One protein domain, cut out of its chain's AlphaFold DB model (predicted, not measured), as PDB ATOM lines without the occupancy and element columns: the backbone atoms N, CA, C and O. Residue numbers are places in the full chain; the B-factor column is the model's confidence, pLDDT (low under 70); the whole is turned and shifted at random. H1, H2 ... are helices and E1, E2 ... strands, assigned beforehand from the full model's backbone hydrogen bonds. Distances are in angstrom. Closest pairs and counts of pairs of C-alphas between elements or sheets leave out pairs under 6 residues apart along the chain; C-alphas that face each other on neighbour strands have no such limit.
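This is residues 22 to 112 of the 658 residues of the protein "WW domain-containing protein" of Lachnellula willkommii (UniProt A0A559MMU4). A small parallel sheet, E3 E4 E5, has the long helix H2 over one face, and the two-stranded hairpin E1 E2 reaches away from this body as an arm that makes much of the length. H1 stands where arm and body join; residues 77 to 83 stick out. The printed part has 91 residues, in the order H1 E1 E2 E3 H2 H3 E4 H4 E5, class mixed, helices and strands. It is loose, radius of gyration of the C-alphas 16.4 A, spanning 55 by 35 by 20 A.

H1, residues 22 to 32, starts with C-alpha 22 at (31.437, 29.107, 0.102) and is 16.4 A long. E1 is residues 35 to 39, E2 46 to 50, E3 56 to 61, 16.5 A. H2, residues 62 to 76, measures 22.2 A. H3 is residues 84 to 87, E4 89 to 94, 16.5 A, and H4 100 to 103. E5, residues 109 to 111, ends with C-alpha 111 at (8.753, 36.771, -17.684).

E4 is the inner strand, parallel to E3, with N 58 and O 90 at 2.9 A, and to E5, with N 111 and O 93 at 2.9 A. Two strand-helix-strand units, parallel neighbours with helices between, E3 H2 H3 E4 and E4 H4 E5, have right-handed crossovers. H2 makes two layers with the sheet, at a height over the sheet of 9.7 A, along the strands. H1 only grazes the sheet with residues 28 to 32. H3 and H4 are not on it. In the hairpin, E1 and E2 are antiparallel, with N 36 and O 49 at 2.8 A. O i to N i+4 pairs are within hydrogen-bond range in 6 of 7 for H1 and 9 of 11 for H2; H3 and H4 are too short for such a pair.

The C-alphas of Asn 42 and Asp 101, the two farthest apart, are 55.1 A apart. The printed part has no cut and no long link. Its mean pLDDT is 74.1; 28 residues are under 70, among them 73 to 87.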
ATOM      1  N   GLN A  22      31.341  30.577  -0.033       54.88
ATOM      2  CA  GLN A  22      31.437  29.107   0.102       54.88
ATOM      3  C   GLN A  22      30.083  28.371   0.203       54.88
ATOM      4  O   GLN A  22      30.051  27.138   0.218       54.88
ATOM      5  N   GLN A  23      28.968  29.094   0.328       61.34
ATOM      6  CA  GLN A  23      27.621  28.527   0.270       61.34
ATOM      7  C   GLN A  23      27.058  28.538  -1.159       61.34
ATOM      8  O   GLN A  23      26.196  27.716  -1.448       61.34
ATOM      9  N   LEU A  24      27.556  29.403  -2.054       65.75
ATOM     10  CA  LEU A  24      27.046  29.525  -3.423       65.75
ATOM     11  C   LEU A  24      27.348  28.274  -4.259       65.75
ATOM     12  O   LEU A  24      26.445  27.753  -4.904       65.75
ATOM     13  N   ASP A  25      28.569  27.738  -4.183       64.88
ATOM     14  CA  ASP A  25      28.937  26.506  -4.901       64.88
ATOM     15  C   ASP A  25      28.059  25.326  -4.454       64.88
ATOM     16  O   ASP A  25      27.487  24.613  -5.274       64.88
ATOM     17  N   ARG A  26      27.857  25.189  -3.135       68.38
ATOM     18  CA  ARG A  26      26.991  24.160  -2.533       68.38
ATOM     19  C   ARG A  26      25.516  24.340  -2.890       68.38
ATOM     20  O   ARG A  26      24.795  23.354  -3.018       68.38
ATOM     21  N   PHE A  27      25.062  25.584  -3.037       75.44
ATOM     22  CA  PHE A  27      23.719  25.893  -3.516       75.44
ATOM     23  C   PHE A  27      23.556  25.453  -4.974       75.44
ATOM     24  O   PHE A  27      22.618  24.718  -5.278       75.44
ATOM     25  N   LEU A  28      24.500  25.805  -5.852       73.81
ATOM     26  CA  LEU A  28      24.500  25.380  -7.256       73.81
ATOM     27  C   LEU A  28      24.568  23.848  -7.394       73.81
ATOM     28  O   LEU A  28      23.787  23.288  -8.161       73.81
ATOM     29  N   ASP A  29      25.401  23.163  -6.601       72.75
ATOM     30  CA  ASP A  29      25.404  21.693  -6.501       72.75
ATOM     31  C   ASP A  29      24.013  21.155  -6.122       72.75
ATOM     32  O   ASP A  29      23.499  20.259  -6.788       72.75
ATOM     33  N   SER A  30      23.369  21.711  -5.088       79.38
ATOM     34  CA  SER A  30      22.042  21.261  -4.627       79.38
ATOM     35  C   SER A  30      20.917  21.523  -5.638       79.38
ATOM     36  O   SER A  30      19.947  20.769  -5.699       79.38
ATOM     37  N   VAL A  31      21.068  22.556  -6.470       81.50
ATOM     38  CA  VAL A  31      20.140  22.924  -7.550       81.50
ATOM     39  C   VAL A  31      20.342  22.050  -8.797       81.50
ATOM     40  O   VAL A  31      19.391  21.845  -9.554       81.50
ATOM     41  N   LEU A  32      21.547  21.511  -9.016       79.69
ATOM     42  CA  LEU A  32      21.866  20.574 -10.104       79.69
ATOM     43  C   LEU A  32      21.694  19.097  -9.704       79.69
ATOM     44  O   LEU A  32      21.459  18.251 -10.566       79.69
ATOM     45  N   VAL A  33      21.789  18.778  -8.412       82.44
ATOM     46  CA  VAL A  33      21.618  17.432  -7.844       82.44
ATOM     47  C   VAL A  33      20.629  17.473  -6.664       82.44
ATOM     48  O   VAL A  33      21.007  17.211  -5.519       82.44
ATOM     49  N   PRO A  34      19.349  17.803  -6.918       85.44
ATOM     50  CA  PRO A  34      18.332  17.853  -5.874       85.44
ATOM     51  C   PRO A  34      18.091  16.487  -5.218       85.44
ATOM     52  O   PRO A  34      18.200  15.433  -5.847       85.44
ATOM     53  N   THR A  35      17.701  16.505  -3.944       83.38
ATOM     54  CA  THR A  35      17.273  15.319  -3.190       83.38
ATOM     55  C   THR A  35      15.752  15.193  -3.199       83.38
ATOM     56  O   THR A  35      15.061  15.992  -2.573       83.38
ATOM     57  N   MET A  36      15.225  14.167  -3.865       82.62
ATOM     58  CA  MET A  36      13.798  13.835  -3.865       82.62
ATOM     59  C   MET A  36      13.471  12.767  -2.821       82.62
ATOM     60  O   MET A  36      14.093  11.707  -2.789       82.62
ATOM     61  N   GLU A  37      12.443  13.001  -2.010       82.19
ATOM     62  CA  GLU A  37      11.918  12.001  -1.079       82.19
ATOM     63  C   GLU A  37      10.903  11.076  -1.764       82.19
ATOM     64  O   GLU A  37       9.763  11.461  -2.024       82.19
ATOM     65  N   ILE A  38      11.295   9.827  -2.040       79.31
ATOM     66  CA  ILE A  38      10.369   8.824  -2.589       79.31
ATOM     67  C   ILE A  38       9.718   8.036  -1.435       79.31
ATOM     68  O   ILE A  38      10.441   7.455  -0.618       79.31
ATOM     69  N   PRO A  39       8.373   7.976  -1.342       74.25
ATOM     70  CA  PRO A  39       7.684   7.207  -0.309       74.25
ATOM     71  C   PRO A  39       7.805   5.700  -0.563       74.25
ATOM     72  O   PRO A  39       7.393   5.189  -1.606       74.25
ATOM     73  N   THR A  40       8.310   4.951   0.418       76.19
ATOM     74  CA  THR A  40       8.338   3.483   0.341       76.19
ATOM     75  C   THR A  40       6.928   2.911   0.515       76.19
ATOM     76  O   THR A  40       6.249   3.147   1.519       76.19
ATOM     77  N   SER A  41       6.497   2.116  -0.466       71.62
ATOM     78  CA  SER A  41       5.094   1.763  -0.749       71.62
ATOM     79  C   SER A  41       4.338   0.952   0.315       71.62
ATOM     80  O   SER A  41       3.185   0.594   0.086       71.62
ATOM     81  N   ASN A  42       4.949   0.648   1.465       61.06
ATOM     82  CA  ASN A  42       4.322  -0.142   2.529       61.06
ATOM     83  C   ASN A  42       4.765   0.221   3.965       61.06
ATOM     84  O   ASN A  42       4.436  -0.507   4.895       61.06
ATOM     85  N   THR A  43       5.550   1.292   4.181       74.06
ATOM     86  CA  THR A  43       6.046   1.629   5.543       74.06
ATOM     87  C   THR A  43       5.916   3.095   5.957       74.06
ATOM     88  O   THR A  43       6.232   3.424   7.098       74.06
ATOM     89  N   GLY A  44       5.493   3.988   5.055       71.56
ATOM     90  CA  GLY A  44       5.431   5.432   5.325       71.56
ATOM     91  C   GLY A  44       6.799   6.105   5.506       71.56
ATOM     92  O   GLY A  44       6.858   7.299   5.779       71.56
ATOM     93  N   ARG A  45       7.903   5.360   5.351       72.81
ATOM     94  CA  ARG A  45       9.262   5.903   5.342       72.81
ATOM     95  C   ARG A  45       9.573   6.472   3.967       72.81
ATOM     96  O   ARG A  45       9.370   5.782   2.963       72.81
ATOM     97  N   TYR A  46      10.118   7.675   3.942       78.50
ATOM     98  CA  TYR A  46      10.692   8.278   2.751       78.50
ATOM     99  C   TYR A  46      12.165   7.887   2.634       78.50
ATOM    100  O   TYR A  46      12.867   7.766   3.641       78.50
ATOM    101  N   THR A  47      12.630   7.664   1.409       82.00
ATOM    102  CA  THR A  47      14.058   7.520   1.102       82.00
ATOM    103  C   THR A  47      14.494   8.704   0.244       82.00
ATOM    104  O   THR A  47      13.965   8.832  -0.866       82.00
ATOM    105  N   PRO A  48      15.427   9.556   0.712       84.44
ATOM    106  CA  PRO A  48      15.980  10.624  -0.108       84.44
ATOM    107  C   PRO A  48      16.857  10.021  -1.209       84.44
ATOM    108  O   PRO A  48      17.750   9.216  -0.941       84.44
ATOM    109  N   ILE A  49      16.582  10.400  -2.452       84.50
ATOM    110  CA  ILE A  49      17.277   9.948  -3.656       84.50
ATOM    111  C   ILE A  49      17.720  11.191  -4.426       84.50
ATOM    112  O   ILE A  49      16.906  12.057  -4.741       84.50
ATOM    113  N   THR A  50      19.013  11.285  -4.720       85.31
ATOM    114  CA  THR A  50      19.583  12.360  -5.537       85.31
ATOM    115  C   THR A  50      19.216  12.170  -7.008       85.31
ATOM    116  O   THR A  50      19.497  11.126  -7.597       85.31
ATOM    117  N   THR A  51      18.594  13.178  -7.617       85.56
ATOM    118  CA  THR A  51      18.121  13.149  -9.009       85.56
ATOM    119  C   THR A  51      18.835  14.220  -9.844       85.56
ATOM    120  O   THR A  51      18.305  15.314 -10.025       85.56
ATOM    121  N   PRO A  52      20.057  13.947 -10.352       83.56
ATOM    122  CA  PRO A  52      20.841  14.936 -11.094       83.56
ATOM    123  C   PRO A  52      20.133  15.394 -12.377       83.56
ATOM    124  O   PRO A  52      19.654  14.574 -13.164       83.56
ATOM    125  N   VAL A  53      20.101  16.709 -12.602       83.44
ATOM    126  CA  VAL A  53      19.435  17.347 -13.746       83.44
ATOM    127  C   VAL A  53      20.432  17.977 -14.723       83.44
ATOM    128  O   VAL A  53      21.511  18.428 -14.358       83.44
ATOM    129  N   HIS A  54      20.057  18.021 -16.004       77.94
ATOM    130  CA  HIS A  54      20.895  18.574 -17.081       77.94
ATOM    131  C   HIS A  54      20.879  20.111 -17.153       77.94
ATOM    132  O   HIS A  54      21.733  20.706 -17.807       77.94
ATOM    133  N   ARG A  55      19.843  20.728 -16.580       81.12
ATOM    134  CA  ARG A  55      19.535  22.163 -16.545       81.12
ATOM    135  C   ARG A  55      18.616  22.405 -15.353       81.12
ATOM    136  O   ARG A  55      17.746  21.570 -15.106       81.12
ATOM    137  N   SER A  56      18.736  23.561 -14.712       85.75
ATOM    138  CA  SER A  56      17.844  23.971 -13.620       85.75
ATOM    139  C   SER A  56      17.267  25.349 -13.905       85.75
ATOM    140  O   SER A  56      17.977  26.249 -14.352       85.75
ATOM    141  N   LEU A  57      15.969  25.515 -13.662       88.00
ATOM    142  CA  LEU A  57      15.272  26.789 -13.800       88.00
ATOM    143  C   LEU A  57      14.852  27.257 -12.407       88.00
ATOM    144  O   LEU A  57      14.004  26.626 -11.779       88.00
ATOM    145  N   LEU A  58      15.436  28.354 -11.933       88.06
ATOM    146  CA  LEU A  58      15.059  28.978 -10.668       88.06
ATOM    147  C   LEU A  58      13.965  30.010 -10.948       88.06
ATOM    148  O   LEU A  58      14.223  30.999 -11.628       88.06
ATOM    149  N   VAL A  59      12.749  29.779 -10.450       88.88
ATOM    150  CA  VAL A  59      11.599  30.671 -10.674       88.88
ATOM    151  C   VAL A  59      11.324  31.488  -9.415       88.88
ATOM    152  O   VAL A  59      10.943  30.937  -8.386       88.88
ATOM    153  N   GLY A  60      11.515  32.803  -9.502       88.25
ATOM    154  CA  GLY A  60      11.220  33.766  -8.440       88.25
ATOM    155  C   GLY A  60       9.997  34.625  -8.762       88.25
ATOM    156  O   GLY A  60       9.611  34.764  -9.923       88.25
ATOM    157  N   GLN A  61       9.397  35.244  -7.742       88.38
ATOM    158  CA  GLN A  61       8.256  36.147  -7.917       88.38
ATOM    159  C   GLN A  61       8.610  37.596  -7.560       88.38
ATOM    160  O   GLN A  61       9.090  37.893  -6.461       88.38
ATOM    161  N   GLY A  62       8.326  38.508  -8.490       86.69
ATOM    162  CA  GLY A  62       8.435  39.951  -8.312       86.69
ATOM    163  C   GLY A  62       9.831  40.459  -7.938       86.69
ATOM    164  O   GLY A  62      10.854  39.796  -8.107       86.69
ATOM    165  N   ILE A  63       9.862  41.675  -7.382       84.69
ATOM    166  CA  ILE A  63      11.104  42.371  -7.001       84.69
ATOM    167  C   ILE A  63      11.910  41.567  -5.966       84.69
ATOM    168  O   ILE A  63      13.137  41.603  -5.997       84.69
ATOM    169  N   ARG A  64      11.243  40.801  -5.085       83.94
ATOM    170  CA  ARG A  64      11.915  39.961  -4.084       83.94
ATOM    171  C   ARG A  64      12.771  38.881  -4.754       83.94
ATOM    172  O   ARG A  64      13.983  38.893  -4.550       83.94
ATOM    173  N   GLY A  65      12.177  38.050  -5.617       81.94
ATOM    174  CA  GLY A  65      12.916  37.012  -6.344       81.94
ATOM    175  C   GLY A  65      14.037  37.586  -7.220       81.94
ATOM    176  O   GLY A  65      15.141  37.050  -7.238       81.94
ATOM    177  N   ALA A  66      13.803  38.736  -7.865       82.69
ATOM    178  CA  ALA A  66      14.855  39.446  -8.593       82.69
ATOM    179  C   ALA A  66      16.018  39.877  -7.678       82.69
ATOM    180  O   ALA A  66      17.175  39.666  -8.029       82.69
ATOM    181  N   SER A  67      15.738  40.443  -6.499       82.62
ATOM    182  CA  SER A  67      16.785  40.869  -5.559       82.62
ATOM    183  C   SER A  67      17.595  39.699  -4.985       82.62
ATOM    184  O   SER A  67      18.814  39.805  -4.852       82.62
ATOM    185  N   GLU A  68      16.938  38.567  -4.719       79.38
ATOM    186  CA  GLU A  68      17.573  37.345  -4.222       79.38
ATOM    187  C   GLU A  68      18.513  36.763  -5.295       79.38
ATOM    188  O   GLU A  68      19.701  36.571  -5.023       79.38
ATOM    189  N   PHE A  69      18.060  36.615  -6.547       80.12
ATOM    190  CA  PHE A  69      18.912  36.136  -7.646       80.12
ATOM    191  C   PHE A  69      20.042  37.112  -8.025       80.12
ATOM    192  O   PHE A  69      21.167  36.665  -8.243       80.12
ATOM    193  N   LEU A  70      19.804  38.432  -8.049       78.00
ATOM    194  CA  LEU A  70      20.867  39.414  -8.325       78.00
ATOM    195  C   LEU A  70      21.982  39.358  -7.272       78.00
ATOM    196  O   LEU A  70      23.155  39.508  -7.618       78.00
ATOM    197  N   SER A  71      21.638  39.106  -6.002       75.25
ATOM    198  CA  SER A  71      22.639  38.928  -4.945       75.25
ATOM    199  C   SER A  71      23.557  37.727  -5.216       75.25
ATOM    200  O   SER A  71      24.775  37.862  -5.101       75.25
ATOM    201  N   MET A  72      23.003  36.607  -5.697       70.00
ATOM    202  CA  MET A  72      23.764  35.422  -6.111       70.00
ATOM    203  C   MET A  72      24.674  35.723  -7.314       70.00
ATOM    204  O   MET A  72      25.864  35.414  -7.272       70.00
ATOM    205  N   SER A  73      24.159  36.387  -8.359       64.12
ATOM    206  CA  SER A  73      24.952  36.751  -9.546       64.12
ATOM    207  C   SER A  73      26.112  37.699  -9.225       64.12
ATOM    208  O   SER A  73      27.194  37.548  -9.789       64.12
ATOM    209  N   SER A  74      25.921  38.640  -8.292       57.72
ATOM    210  CA  SER A  74      26.955  39.612  -7.893       57.72
ATOM    211  C   SER A  74      28.199  38.992  -7.245       57.72
ATOM    212  O   SER A  74      29.253  39.623  -7.219       57.72
ATOM    213  N   LEU A  75      28.095  37.760  -6.734       52.78
ATOM    214  CA  LEU A  75      29.220  37.027  -6.157       52.78
ATOM    215  C   LEU A  75      30.032  36.291  -7.235       52.78
ATOM    216  O   LEU A  75      31.249  36.181  -7.106       52.78
ATOM    217  N   SER A  76      29.392  35.834  -8.320       50.25
ATOM    218  CA  SER A  76      30.078  35.152  -9.430       50.25
ATOM    219  C   SER A  76      31.017  36.072 -10.221       50.25
ATOM    220  O   SER A  76      31.997  35.597 -10.783       50.25
ATOM    221  N   THR A  77      30.742  37.378 -10.266       46.69
ATOM    222  CA  THR A  77      31.509  38.367 -11.049       46.69
ATOM    223  C   THR A  77      32.782  38.883 -10.368       46.69
ATOM    224  O   THR A  77      33.464  39.737 -10.930       46.69
ATOM    225  N   LEU A  78      33.126  38.372  -9.179       42.81
ATOM    226  CA  LEU A  78      34.382  38.678  -8.473       42.81
ATOM    227  C   LEU A  78      35.459  37.587  -8.631       42.81
ATOM    228  O   LEU A  78      36.571  37.753  -8.130       42.81
ATOM    229  N   GLN A  79      35.143  36.488  -9.321       40.47
ATOM    230  CA  GLN A  79      36.084  35.422  -9.667       40.47
ATOM    231  C   GLN A  79      36.783  35.768 -10.997       40.47
ATOM    232  O   GLN A  79      36.125  36.218 -11.932       40.47
ATOM    233  N   GLU A  80      38.100  35.548 -11.107       39.47
ATOM    234  CA  GLU A  80      38.881  35.926 -12.307       39.47
ATOM    235  C   GLU A  80      38.496  35.137 -13.577       39.47
ATOM    236  O   GLU A  80      38.712  35.620 -14.685       39.47
ATOM    237  N   GLU A  81      37.872  33.967 -13.415       41.56
ATOM    238  CA  GLU A  81      37.253  33.180 -14.487       41.56
ATOM    239  C   GLU A  81      35.725  33.158 -14.272       41.56
ATOM    240  O   GLU A  81      35.265  32.626 -13.252       41.56
ATOM    241  N   PRO A  82      34.908  33.729 -15.182       47.16
ATOM    242  CA  PRO A  82      33.462  33.811 -15.003       47.16
ATOM    243  C   PRO A  82      32.809  32.434 -15.172       47.16
ATOM    244  O   PRO A  82      32.708  31.893 -16.273       47.16
ATOM    245  N   PHE A  83      32.327  31.879 -14.058       48.84
ATOM    246  CA  PHE A  83      31.698  30.560 -13.983       48.84
ATOM    247  C   PHE A  83      30.580  30.378 -15.028       48.84
ATOM    248  O   PHE A  83      29.525  31.013 -14.959       48.84
ATOM    249  N   GLN A  84      30.764  29.436 -15.959       52.72
ATOM    250  CA  GLN A  84      29.792  29.134 -17.021       52.72
ATOM    251  C   GLN A  84      28.506  28.441 -16.518       52.72
ATOM    252  O   GLN A  84      27.627  28.117 -17.318       52.72
ATOM    253  N   SER A  85      28.359  28.231 -15.204       56.47
ATOM    254  CA  SER A  85      27.220  27.558 -14.563       56.47
ATOM    255  C   SER A  85      25.873  28.245 -14.815       56.47
ATOM    256  O   SER A  85      24.857  27.555 -14.898       56.47
ATOM    257  N   TRP A  86      25.850  29.561 -15.049       58.53
ATOM    258  CA  TRP A  86      24.646  30.304 -15.458       58.53
ATOM    259  C   TRP A  86      24.098  29.868 -16.837       58.53
ATOM    260  O   TRP A  86      22.923  30.070 -17.129       58.53
ATOM    261  N   ASN A  87      24.889  29.171 -17.670       64.06
ATOM    262  CA  ASN A  87      24.378  28.509 -18.881       64.06
ATOM    263  C   ASN A  87      23.563  27.235 -18.575       64.06
ATOM    264  O   ASN A  87      22.840  26.757 -19.455       64.06
ATOM    265  N   ILE A  88      23.693  26.672 -17.366       72.50
ATOM    266  CA  ILE A  88      22.993  25.474 -16.868       72.50
ATOM    267  C   ILE A  88      21.828  25.861 -15.944       72.50
ATOM    268  O   ILE A  88      20.743  25.285 -16.048       72.50
ATOM    269  N   VAL A  89      22.069  26.823 -15.049       79.81
ATOM    270  CA  VAL A  89      21.136  27.314 -14.029       79.81
ATOM    271  C   VAL A  89      20.626  28.691 -14.443       79.81
ATOM    272  O   VAL A  89      21.333  29.686 -14.305       79.81
ATOM    273  N   GLN A  90      19.397  28.750 -14.951       82.75
ATOM    274  CA  GLN A  90      18.776  29.994 -15.399       82.75
ATOM    275  C   GLN A  90      17.855  30.555 -14.305       82.75
ATOM    276  O   GLN A  90      16.870  29.899 -13.954       82.75
ATOM    277  N   PRO A  91      18.108  31.766 -13.783       86.00
ATOM    278  CA  PRO A  91      17.120  32.508 -13.013       86.00
ATOM    279  C   PRO A  91      16.063  33.105 -13.950       86.00
ATOM    280  O   PRO A  91      16.382  33.717 -14.979       86.00
ATOM    281  N   ALA A  92      14.802  32.951 -13.564       88.88
ATOM    282  CA  ALA A  92      13.647  33.549 -14.209       88.88
ATOM    283  C   ALA A  92      12.722  34.181 -13.162       88.88
ATOM    284  O   ALA A  92      12.496  33.601 -12.101       88.88
ATOM    285  N   VAL A  93      12.182  35.368 -13.441       90.19
ATOM    286  CA  VAL A  93      11.330  36.096 -12.487       90.19
ATOM    287  C   VAL A  93      10.021  36.512 -13.141       90.19
ATOM    288  O   VAL A  93      10.032  37.189 -14.168       90.19
ATOM    289  N   ASP A  94       8.905  36.147 -12.504       90.94
ATOM    290  CA  ASP A  94       7.576  36.670 -12.833       90.94
ATOM    291  C   ASP A  94       7.501  38.144 -12.408       90.94
ATOM    292  O   ASP A  94       7.463  38.459 -11.213       90.94
ATOM    293  N   PHE A  95       7.567  39.060 -13.376       86.94
ATOM    294  CA  PHE A  95       7.649  40.498 -13.129       86.94
ATOM    295  C   PHE A  95       6.885  41.299 -14.186       86.94
ATOM    296  O   PHE A  95       7.168  41.235 -15.380       86.94
ATOM    297  N   HIS A  96       5.919  42.090 -13.723       80.81
ATOM    298  CA  HIS A  96       4.926  42.730 -14.575       80.81
ATOM    299  C   HIS A  96       5.253  44.217 -14.793       80.81
ATOM    300  O   HIS A  96       4.982  45.057 -13.934       80.81
ATOM    301  N   GLY A  97       5.816  44.532 -15.964       71.38
ATOM    302  CA  GLY A  97       6.116  45.895 -16.416       71.38
ATOM    303  C   GLY A  97       7.556  46.360 -16.160       71.38
ATOM    304  O   GLY A  97       8.052  46.349 -15.038       71.38
ATOM    305  N   GLY A  98       8.220  46.822 -17.219       69.31
ATOM    306  CA  GLY A  98       9.575  47.378 -17.209       69.31
ATOM    307  C   GLY A  98      10.031  47.711 -18.632       69.31
ATOM    308  O   GLY A  98       9.298  47.449 -19.586       69.31
ATOM    309  N   ASN A  99      11.216  48.304 -18.784       72.75
ATOM    310  CA  ASN A  99      11.799  48.568 -20.100       72.75
ATOM    311  C   ASN A  99      12.594  47.329 -20.576       72.75
ATOM    312  O   ASN A  99      13.561  46.965 -19.897       72.75
ATOM    313  N   PRO A 100      12.241  46.672 -21.701       69.25
ATOM    314  CA  PRO A 100      12.926  45.453 -22.148       69.25
ATOM    315  C   PRO A 100      14.428  45.660 -22.407       69.25
ATOM    316  O   PRO A 100      15.220  44.759 -22.132       69.25
ATOM    317  N   ASP A 101      14.837  46.855 -22.850       67.31
ATOM    318  CA  ASP A 101      16.242  47.193 -23.131       67.31
ATOM    319  C   ASP A 101      17.126  47.240 -21.866       67.31
ATOM    320  O   ASP A 101      18.334  47.003 -21.930       67.31
ATOM    321  N   GLU A 102      16.530  47.542 -20.708       69.69
ATOM    322  CA  GLU A 102      17.200  47.537 -19.399       69.69
ATOM    323  C   GLU A 102      17.163  46.137 -18.773       69.69
ATOM    324  O   GLU A 102      18.154  45.668 -18.215       69.69
ATOM    325  N   GLN A 103      16.034  45.437 -18.920       69.69
ATOM    326  CA  GLN A 103      15.859  44.060 -18.453       69.69
ATOM    327  C   GLN A 103      16.838  43.090 -19.132       69.69
ATOM    328  O   GLN A 103      17.393  42.222 -18.460       69.69
ATOM    329  N   GLY A 104      17.110  43.270 -20.429       66.31
ATOM    330  CA  GLY A 104      18.044  42.440 -21.199       66.31
ATOM    331  C   GLY A 104      19.529  42.581 -20.829       66.31
ATOM    332  O   GLY A 104      20.342  41.816 -21.341       66.31
ATOM    333  N   GLN A 105      19.901  43.529 -19.959       69.62
ATOM    334  CA  GLN A 105      21.285  43.705 -19.482       69.62
ATOM    335  C   GLN A 105      21.577  42.957 -18.173       69.62
ATOM    336  O   GLN A 105      22.734  42.859 -17.762       69.62
ATOM    337  N   LEU A 106      20.546  42.444 -17.499       73.00
ATOM    338  CA  LEU A 106      20.684  41.718 -16.239       73.00
ATOM    339  C   LEU A 106      20.849  40.209 -16.495       73.00
ATOM    340  O   LEU A 106      20.274  39.683 -17.447       73.00
ATOM    341  N   PRO A 107      21.552  39.464 -15.621       73.62
ATOM    342  CA  PRO A 107      21.712  38.009 -15.735       73.62
ATOM    343  C   PRO A 107      20.431  37.228 -15.356       73.62
ATOM    344  O   PRO A 107      20.511  36.105 -14.869       73.62
ATOM    345  N   ILE A 108      19.246  37.823 -15.537       80.88
ATOM    346  CA  ILE A 108      17.940  37.295 -15.120       80.88
ATOM    347  C   ILE A 108      16.943  37.397 -16.268       80.88
ATOM    348  O   ILE A 108      16.783  38.450 -16.878       80.88
ATOM    349  N   GLN A 109      16.221  36.306 -16.521       84.50
ATOM    350  CA  GLN A 109      15.163  36.277 -17.523       84.50
ATOM    351  C   GLN A 109      13.839  36.760 -16.916       84.50
ATOM    352  O   GLN A 109      13.202  36.058 -16.131       84.50
ATOM    353  N   PHE A 110      13.409  37.965 -17.276       87.25
ATOM    354  CA  PHE A 110      12.097  38.481 -16.884       87.25
ATOM    355  C   PHE A 110      10.993  37.843 -17.735       87.25
ATOM    356  O   PHE A 110      11.158  37.643 -18.940       87.25
ATOM    357  N   ILE A 111       9.886  37.482 -17.087       89.69
ATOM    358  CA  ILE A 111       8.753  36.771 -17.684       89.69
ATOM    359  C   ILE A 111       7.457  37.391 -17.164       89.69
ATOM    360  O   ILE A 111       7.375  37.765 -15.996       89.69
ATOM    361  N   ASP A 112       6.432  37.446 -18.012       90.31
ATOM    362  CA  ASP A 112       5.064  37.761 -17.598       90.31
ATOM    363  C   ASP A 112       4.176  36.518 -17.739       90.31
ATOM    364  O   ASP A 112       3.639  36.215 -18.813       90.31
TER     365      ASP A 112